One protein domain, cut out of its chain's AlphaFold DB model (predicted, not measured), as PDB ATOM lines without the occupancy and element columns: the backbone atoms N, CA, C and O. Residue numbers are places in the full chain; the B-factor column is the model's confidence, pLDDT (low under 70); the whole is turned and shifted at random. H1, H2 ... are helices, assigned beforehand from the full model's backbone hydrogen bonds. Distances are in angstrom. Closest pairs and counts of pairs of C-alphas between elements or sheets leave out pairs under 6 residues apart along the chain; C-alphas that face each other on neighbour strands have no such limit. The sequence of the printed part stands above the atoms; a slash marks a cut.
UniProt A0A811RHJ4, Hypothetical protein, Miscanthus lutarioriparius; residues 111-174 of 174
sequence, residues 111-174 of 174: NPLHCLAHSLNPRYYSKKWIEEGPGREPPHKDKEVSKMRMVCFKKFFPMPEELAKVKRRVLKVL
ATOM      1  N   ASN A 111     233.556 248.825 275.303       80.50
ATOM      2  CA  ASN A 111     232.811 249.936 275.910       80.50
ATOM      3  C   ASN A 111     231.293 249.759 275.899       80.50
ATOM      4  O   ASN A 111     230.674 250.033 276.931       80.50
ATOM      5  N   PRO A 112     230.670 249.247 274.815       90.06
ATOM      6  CA  PRO A 112     229.244 248.958 274.819       90.06
ATOM      7  C   PRO A 112     228.816 248.051 275.975       90.06
ATOM      8  O   PRO A 112     227.798 248.303 276.623       90.06
ATOM      9  N   LEU A 113     229.602 247.009 276.255       91.25
ATOM     10  CA  LEU A 113     229.284 246.041 277.292       91.25
ATOM     11  C   LEU A 113     229.517 246.611 278.696       91.25
ATOM     12  O   LEU A 113     228.649 246.443 279.551       91.25
ATOM     13  N   HIS A 114     230.618 247.335 278.920       91.00
ATOM     14  CA  HIS A 114     230.870 248.033 280.190       91.00
ATOM     15  C   HIS A 114     229.749 249.027 280.517       91.00
ATOM     16  O   HIS A 114     229.193 249.007 281.614       91.00
ATOM     17  N   CYS A 115     229.344 249.841 279.539       90.12
ATOM     18  CA  CYS A 115     228.254 250.802 279.695       90.12
ATOM     19  C   CYS A 115     226.903 250.124 279.941       90.12
ATOM     20  O   CYS A 115     226.083 250.632 280.709       90.12
ATOM     21  N   LEU A 116     226.644 248.980 279.296       91.00
ATOM     22  CA  LEU A 116     225.442 248.197 279.558       91.00
ATOM     23  C   LEU A 116     225.455 247.634 280.984       91.00
ATOM     24  O   LEU A 116     224.462 247.779 281.689       91.00
ATOM     25  N   ALA A 117     226.556 247.017 281.414       92.12
ATOM     26  CA  ALA A 117     226.677 246.453 282.755       92.12
ATOM     27  C   ALA A 117     226.508 247.535 283.832       92.12
ATOM     28  O   ALA A 117     225.763 247.332 284.787       92.12
ATOM     29  N   HIS A 118     227.118 248.708 283.631       90.56
ATOM     30  CA  HIS A 118     226.914 249.872 284.488       90.56
ATOM     31  C   HIS A 118     225.451 250.340 284.479       90.56
ATOM     32  O   HIS A 118     224.858 250.508 285.541       90.56
ATOM     33  N   SER A 119     224.830 250.455 283.294       88.06
ATOM     34  CA  SER A 119     223.414 250.839 283.157       88.06
ATOM     35  C   SER A 119     222.456 249.907 283.891       88.06
ATOM     36  O   SER A 119     221.347 250.320 284.211       88.06
ATOM     37  N   LEU A 120     222.823 248.635 284.047       87.25
ATOM     38  CA  LEU A 120     222.003 247.597 284.668       87.25
ATOM     39  C   LEU A 120     222.271 247.444 286.170       87.25
ATOM     40  O   LEU A 120     221.652 246.589 286.797       87.25
ATOM     41  N   ASN A 121     223.168 248.245 286.751       88.69
ATOM     42  CA  ASN A 121     223.505 248.168 288.165       88.69
ATOM     43  C   ASN A 121     222.439 248.881 289.028       88.69
ATOM     44  O   ASN A 121     222.382 250.116 289.014       88.69
ATOM     45  N   PRO A 122     221.646 248.152 289.845       86.62
ATOM     46  CA  PRO A 122     220.575 248.744 290.649       86.62
ATOM     47  C   PRO A 122     221.059 249.748 291.698       86.62
ATOM     48  O   PRO A 122     220.266 250.554 292.178       86.62
ATOM     49  N   ARG A 123     222.355 249.738 292.044       86.81
ATOM     50  CA  ARG A 123     222.963 250.686 292.991       86.81
ATOM     51  C   ARG A 123     222.724 252.148 292.605       86.81
ATOM     52  O   ARG A 123     222.645 252.995 293.487       86.81
ATOM     53  N   TYR A 124     222.605 252.443 291.311       82.62
ATOM     54  CA  TYR A 124     222.409 253.806 290.805       82.62
ATOM     55  C   TYR A 124     220.946 254.136 290.506       82.62
ATOM     56  O   TYR A 124     220.643 255.169 289.906       82.62
ATOM     57  N   TYR A 125     220.027 253.243 290.863       84.88
ATOM     58  CA  TYR A 125     218.619 253.415 290.563       84.88
ATOM     59  C   TYR A 125     217.963 254.156 291.720       84.88
ATOM     60  O   TYR A 125     218.228 253.887 292.891       84.88
ATOM     61  N   SER A 126     217.074 255.095 291.400       82.56
ATOM     62  CA  SER A 126     216.265 255.719 292.441       82.56
ATOM     63  C   SER A 126     215.337 254.676 293.068       82.56
ATOM     64  O   SER A 126     214.852 253.768 292.390       82.56
ATOM     65  N   LYS A 127     215.021 254.835 294.356       82.94
ATOM     66  CA  LYS A 127     214.048 253.972 295.039       82.94
ATOM     67  C   LYS A 127     212.706 253.921 294.289       82.94
ATOM     68  O   LYS A 127     212.178 252.840 294.063       82.94
ATOM     69  N   LYS A 128     212.241 255.068 293.771       81.75
ATOM     70  CA  LYS A 128     211.037 255.171 292.922       81.75
ATOM     71  C   LYS A 128     211.109 254.315 291.654       81.75
ATOM     72  O   LYS A 128     210.089 253.787 291.220       81.75
ATOM     73  N   TRP A 129     212.289 254.202 291.043       80.62
ATOM     74  CA  TRP A 129     212.492 253.346 289.875       80.62
ATOM     75  C   TRP A 129     212.422 251.863 290.244       80.62
ATOM     76  O   TRP A 129     211.761 251.102 289.542       80.62
ATOM     77  N   ILE A 130     213.056 251.474 291.353       81.19
ATOM     78  CA  ILE A 130     213.074 250.087 291.848       81.19
ATOM     79  C   ILE A 130     211.669 249.623 292.259       81.19
ATOM     80  O   ILE A 130     211.288 248.496 291.968       81.19
ATOM     81  N   GLU A 131     210.889 250.494 292.895       83.62
ATOM     82  CA  GLU A 131     209.523 250.207 293.360       83.62
ATOM     83  C   GLU A 131     208.468 250.252 292.239       83.62
ATOM     84  O   GLU A 131     207.286 250.058 292.499       83.62
ATOM     85  N   GLU A 132     208.879 250.534 290.998       78.38
ATOM     86  CA  GLU A 132     208.000 250.674 289.829       78.38
ATOM     87  C   GLU A 132     206.839 251.675 290.021       78.38
ATOM     88  O   GLU A 132     205.790 251.566 289.382       78.38
ATOM     89  N   GLY A 133     207.037 252.689 290.872       73.56
ATOM     90  CA  GLY A 133     206.008 253.665 291.226       73.56
ATOM     91  C   GLY A 133     205.689 254.691 290.121       73.56
ATOM     92  O   GLY A 133     206.462 254.867 289.169       73.56
ATOM     93  N   PRO A 134     204.563 255.425 290.239       71.81
ATOM     94  CA  PRO A 134     204.227 256.529 289.338       71.81
ATOM     95  C   PRO A 134     205.328 257.603 289.313       71.81
ATOM     96  O   PRO A 134     205.860 257.981 290.358       71.81
ATOM     97  N   GLY A 135     205.662 258.116 288.123       69.25
ATOM     98  CA  GLY A 135     206.686 259.159 287.958       69.25
ATOM     99  C   GLY A 135     208.132 258.672 288.119       69.25
ATOM    100  O   GLY A 135     208.997 259.437 288.539       69.25
ATOM    101  N   ARG A 136     208.403 257.391 287.834       70.75
ATOM    102  CA  ARG A 136     209.760 256.833 287.867       70.75
ATOM    103  C   ARG A 136     210.705 257.544 286.887       70.75
ATOM    104  O   ARG A 136     210.371 257.740 285.721       70.75
ATOM    105  N   GLU A 137     211.906 257.874 287.357       69.38
ATOM    106  CA  GLU A 137     212.964 258.469 286.533       69.38
ATOM    107  C   GLU A 137     213.941 257.395 286.043       69.38
ATOM    108  O   GLU A 137     214.338 256.537 286.837       69.38
ATOM    109  N   PRO A 138     214.353 257.433 284.763       69.12
ATOM    110  CA  PRO A 138     215.264 256.448 284.206       69.12
ATOM    111  C   PRO A 138     216.622 256.490 284.918       69.12
ATOM    112  O   PRO A 138     217.147 257.573 285.200       69.12
ATOM    113  N   PRO A 139     217.225 255.322 285.175       67.19
ATOM    114  CA  PRO A 139     218.539 255.258 285.769       67.19
ATOM    115  C   PRO A 139     219.575 255.675 284.724       67.19
ATOM    116  O   PRO A 139     219.585 255.167 283.600       67.19
ATOM    117  N   HIS A 140     220.454 256.593 285.123       70.69
ATOM    118  CA  HIS A 140     221.539 257.186 284.330       70.69
ATOM    119  C   HIS A 140     221.100 258.234 283.284       70.69
ATOM    120  O   HIS A 140     220.456 257.929 282.280       70.69
ATOM    121  N   LYS A 141     221.544 259.486 283.495       69.69
ATOM    122  CA  LYS A 141     221.402 260.622 282.556       69.69
ATOM    123  C   LYS A 141     222.600 260.770 281.605       69.69
ATOM    124  O   LYS A 141     222.573 261.610 280.707       69.69
ATOM    125  N   ASP A 142     223.634 259.954 281.796       83.94
ATOM    126  CA  ASP A 142     224.832 259.950 280.965       83.94
ATOM    127  C   ASP A 142     224.491 259.534 279.518       83.94
ATOM    128  O   ASP A 142     223.848 258.502 279.251       83.94
ATOM    129  N   LYS A 143     224.899 260.388 278.572       85.44
ATOM    130  CA  LYS A 143     224.628 260.224 277.141       85.44
ATOM    131  C   LYS A 143     225.463 259.105 276.521       85.44
ATOM    132  O   LYS A 143     224.933 258.382 275.673       85.44
ATOM    133  N   GLU A 144     226.726 258.953 276.914       86.75
ATOM    134  CA  GLU A 144     227.600 257.883 276.431       86.75
ATOM    135  C   GLU A 144     227.056 256.532 276.879       86.75
ATOM    136  O   GLU A 144     226.784 255.673 276.034       86.75
ATOM    137  N   VAL A 145     226.768 256.388 278.174       86.94
ATOM    138  CA  VAL A 145     226.198 255.167 278.756       86.94
ATOM    139  C   VAL A 145     224.907 254.779 278.035       86.94
ATOM    140  O   VAL A 145     224.728 253.632 277.620       86.94
ATOM    141  N   SER A 146     224.020 255.749 277.805       85.62
ATOM    142  CA  SER A 146     222.754 255.520 277.105       85.62
ATOM    143  C   SER A 146     222.936 255.117 275.640       85.62
ATOM    144  O   SER A 146     222.252 254.206 275.158       85.62
ATOM    145  N   LYS A 147     223.870 255.757 274.924       88.94
ATOM    146  CA  LYS A 147     224.205 255.433 273.530       88.94
ATOM    147  C   LYS A 147     224.790 254.025 273.423       88.94
ATOM    148  O   LYS A 147     224.341 253.234 272.594       88.94
ATOM    149  N   MET A 148     225.751 253.700 274.278       90.88
ATOM    150  CA  MET A 148     226.459 252.424 274.298       90.88
ATOM    151  C   MET A 148     225.551 251.258 274.711       90.88
ATOM    152  O   MET A 148     225.542 250.218 274.049       90.88
ATOM    153  N   ARG A 149     224.668 251.463 275.697       89.50
ATOM    154  CA  ARG A 149     223.588 250.520 276.031       89.50
ATOM    155  C   ARG A 149     222.724 250.190 274.813       89.50
ATOM    156  O   ARG A 149     222.392 249.029 274.580       89.50
ATOM    157  N   MET A 150     222.368 251.199 274.016       89.25
ATOM    158  CA  MET A 150     221.547 251.003 272.820       89.25
ATOM    159  C   MET A 150     222.257 250.174 271.743       89.25
ATOM    160  O   MET A 150     221.602 249.386 271.061       89.25
ATOM    161  N   VAL A 151     223.579 250.323 271.596       91.94
ATOM    162  CA  VAL A 151     224.391 249.483 270.698       91.94
ATOM    163  C   VAL A 151     224.272 248.012 271.102       91.94
ATOM    164  O   VAL A 151     223.970 247.171 270.255       91.94
ATOM    165  N   CYS A 152     224.403 247.706 272.395       91.88
ATOM    166  CA  CYS A 152     224.230 246.344 272.900       91.88
ATOM    167  C   CYS A 152     222.809 245.812 272.696       91.88
ATOM    168  O   CYS A 152     222.639 244.699 272.209       91.88
ATOM    169  N   PHE A 153     221.778 246.601 273.011       91.50
ATOM    170  CA  PHE A 153     220.391 246.165 272.829       91.50
ATOM    171  C   PHE A 153     220.067 245.833 271.376       91.50
ATOM    172  O   PHE A 153     219.447 244.808 271.126       91.50
ATOM    173  N   LYS A 154     220.517 246.642 270.413       92.88
ATOM    174  CA  LYS A 154     220.327 246.334 268.987       92.88
ATOM    175  C   LYS A 154     221.022 245.034 268.570       92.88
ATOM    176  O   LYS A 154     220.515 244.337 267.701       92.88
ATOM    177  N   LYS A 155     222.164 244.711 269.187       93.69
ATOM    178  CA  LYS A 155     222.907 243.474 268.920       93.69
ATOM    179  C   LYS A 155     222.228 242.244 269.532       93.69
ATOM    180  O   LYS A 155     222.168 241.211 268.879       93.69
ATOM    181  N   PHE A 156     221.717 242.350 270.760       92.31
ATOM    182  CA  PHE A 156     221.041 241.243 271.451       92.31
ATOM    183  C   PHE A 156     219.600 241.019 270.984       92.31
ATOM    184  O   PHE A 156     219.132 239.886 270.974       92.31
ATOM    185  N   PHE A 157     218.910 242.084 270.577       93.50
ATOM    186  CA  PHE A 157     217.519 242.058 270.131       93.50
ATOM    187  C   PHE A 157     217.437 242.574 268.686       93.50
ATOM    188  O   PHE A 157     217.045 243.722 268.463       93.50
ATOM    189  N   PRO A 158     217.828 241.755 267.689       92.25
ATOM    190  CA  PRO A 158     217.795 242.161 266.284       92.25
ATOM    191  C   PRO A 158     216.362 242.326 265.760       92.25
ATOM    192  O   PRO A 158     216.132 243.084 264.821       92.25
ATOM    193  N   MET A 159     215.388 241.647 266.378       95.94
ATOM    194  CA  MET A 159     213.972 241.782 266.044       95.94
ATOM    195  C   MET A 159     213.400 243.092 266.618       95.94
ATOM    196  O   MET A 159     213.484 243.307 267.833       95.94
ATOM    197  N   PRO A 160     212.777 243.959 265.792       92.31
ATOM    198  CA  PRO A 160     212.261 245.256 266.240       92.31
ATOM    199  C   PRO A 160     211.256 245.177 267.395       92.31
ATOM    200  O   PRO A 160     211.268 246.034 268.278       92.31
ATOM    201  N   GLU A 161     210.411 244.145 267.412       93.62
ATOM    202  CA  GLU A 161     209.383 243.949 268.440       93.62
ATOM    203  C   GLU A 161     209.992 243.661 269.819       93.62
ATOM    204  O   GLU A 161     209.635 244.304 270.813       93.62
ATOM    205  N   GLU A 162     210.977 242.760 269.872       91.75
ATOM    206  CA  GLU A 162     211.720 242.437 271.092       91.75
ATOM    207  C   GLU A 162     212.544 243.637 271.571       91.75
ATOM    208  O   GLU A 162     212.495 244.006 272.748       91.75
ATOM    209  N   LEU A 163     213.208 244.348 270.653       90.88
ATOM    210  CA  LEU A 163     213.921 245.580 270.984       90.88
ATOM    211  C   LEU A 163     212.978 246.639 271.576       90.88
ATOM    212  O   LEU A 163     213.322 247.294 272.563       90.88
ATOM    213  N   ALA A 164     211.783 246.815 271.007       88.38
ATOM    214  CA  ALA A 164     210.779 247.745 271.519       88.38
ATOM    215  C   ALA A 164     210.286 247.339 272.916       88.38
ATOM    216  O   ALA A 164     210.125 248.192 273.793       88.38
ATOM    217  N   LYS A 165     210.088 246.041 273.163       87.94
ATOM    218  CA  LYS A 165     209.709 245.501 274.476       87.94
ATOM    219  C   LYS A 165     210.777 245.775 275.537       87.94
ATOM    220  O   LYS A 165     210.439 246.265 276.615       87.94
ATOM    221  N   VAL A 166     212.051 245.545 275.221       85.94
ATOM    222  CA  VAL A 166     213.180 245.804 276.132       85.94
ATOM    223  C   VAL A 166     213.342 247.299 276.398       85.94
ATOM    224  O   VAL A 166     213.431 247.708 277.555       85.94
ATOM    225  N   LYS A 167     213.277 248.135 275.355       83.50
ATOM    226  CA  LYS A 167     213.289 249.599 275.498       83.50
ATOM    227  C   LYS A 167     212.183 250.080 276.429       83.50
ATOM    228  O   LYS A 167     212.460 250.854 277.335       83.50
ATOM    229  N   ARG A 168     210.952 249.586 276.269       79.56
ATOM    230  CA  ARG A 168     209.834 249.944 277.157       79.56
ATOM    231  C   ARG A 168     210.060 249.520 278.605       79.56
ATOM    232  O   ARG A 168     209.558 250.186 279.495       79.56
ATOM    233  N   ARG A 169     210.779 248.431 278.874       76.50
ATOM    234  CA  ARG A 169     211.068 248.016 280.256       76.50
ATOM    235  C   ARG A 169     212.153 248.880 280.897       76.50
ATOM    236  O   ARG A 169     211.959 249.348 282.014       76.50
ATOM    237  N   VAL A 170     213.237 249.133 280.164       71.50
ATOM    238  CA  VAL A 170     214.459 249.768 280.688       71.50
ATOM    239  C   VAL A 170     214.445 251.300 280.576       71.50
ATOM    240  O   VAL A 170     215.061 251.971 281.390       71.50
ATOM    241  N   LEU A 171     213.747 251.876 279.592       66.75
ATOM    242  CA  LEU A 171     213.779 253.316 279.275       66.75
ATOM    243  C   LEU A 171     212.461 254.044 279.545       66.75
ATOM    244  O   LEU A 171     212.290 255.152 279.054       66.75
ATOM    245  N   LYS A 172     211.505 253.421 280.242       58.62
ATOM    246  CA  LYS A 172     210.166 253.988 280.488       58.62
ATOM    247  C   LYS A 172     210.266 255.275 281.330       58.62
ATOM    248  O   LYS A 172     210.151 255.228 282.551       58.62
ATOM    249  N   VAL A 173     210.508 256.385 280.644       44.72
ATOM    250  CA  VAL A 173     210.021 257.727 280.951       44.72
ATOM    251  C   VAL A 173     208.539 257.683 280.580       44.72
ATOM    252  O   VAL A 173     208.218 257.304 279.450       44.72
ATOM    253  N   LEU A 174     207.654 257.914 281.551       33.41
ATOM    254  CA  LEU A 174     206.257 258.244 281.255       33.41
ATOM    255  C   LEU A 174     206.206 259.652 280.663       33.41
ATOM    256  O   LEU A 174     206.920 260.518 281.216       33.41
TER     257      LEU A 174
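This is residues 111 to 174 of the 174 residues of the protein "Hypothetical protein" of Miscanthus lutarioriparius (UniProt A0A811RHJ4). Three helices make a loose frame: H1 crosses H3 nearly at right angles, and H4 turns back after H3, the two making a V. The small H2 lies out on the loops that join H1 to H3, away from the other helices. The printed part has 64 residues with four named helices, in the order H1, H2, H3, H4, and no named strand; its class is all helix. By the radius of gyration of the C-alphas, 11.8 A, the whole is compact, with spans of 30 by 25 by 16 A.

Start with H1, residues 111 to 119, which touches H3, residues 143 to 156; their closest C-alphas, those of Pro 112 and Met 148, are 4.5 A apart. Their lines are about perpendicular, at 76 degrees. H2, residues 127 to 130, is apart from H1, H3 and H4, residues 160 to 170. H3 and H4 form a helical hairpin, opposite ways at a steep tilt of 42 degrees. They only just touch, with 3 pairs of C-alphas within 8 A, H3 with residues 153 to 154 alone; the closest C-alphas, those of Lys 154 and Leu 163, are 6.8 A apart. H1 and H4 are apart. In H1, H3 and H4 every O i to N i+4 pair is within hydrogen-bond range; H2 is too short for such a pair.

Find C-alpha 111 at (232.811, 249.936, 275.910), where H1 begins; it runs 11.9 A to Ser 119. H2 runs from Lys 127 to Ile 130. H3 begins at C-alpha 143, (224.628, 260.224, 277.141), and is 20.1 A long. H4 runs 15.3 A from Pro 160 to C-alpha 170 at (214.459, 249.768, 280.688).

The farthest C-alphas, those of Asn 111 and Pro 134, are 32.3 A apart. The printed part has no cut. The link from H2 to H3, residues 131 to 142, is long; that from H1 to H2 is short and that from H3 to H4 tight. The mean pLDDT of the printed part is 82.7; look for values under 70 at residues 135, 137 to 139, 141 and 171 to 174, the last being the chain's last residue.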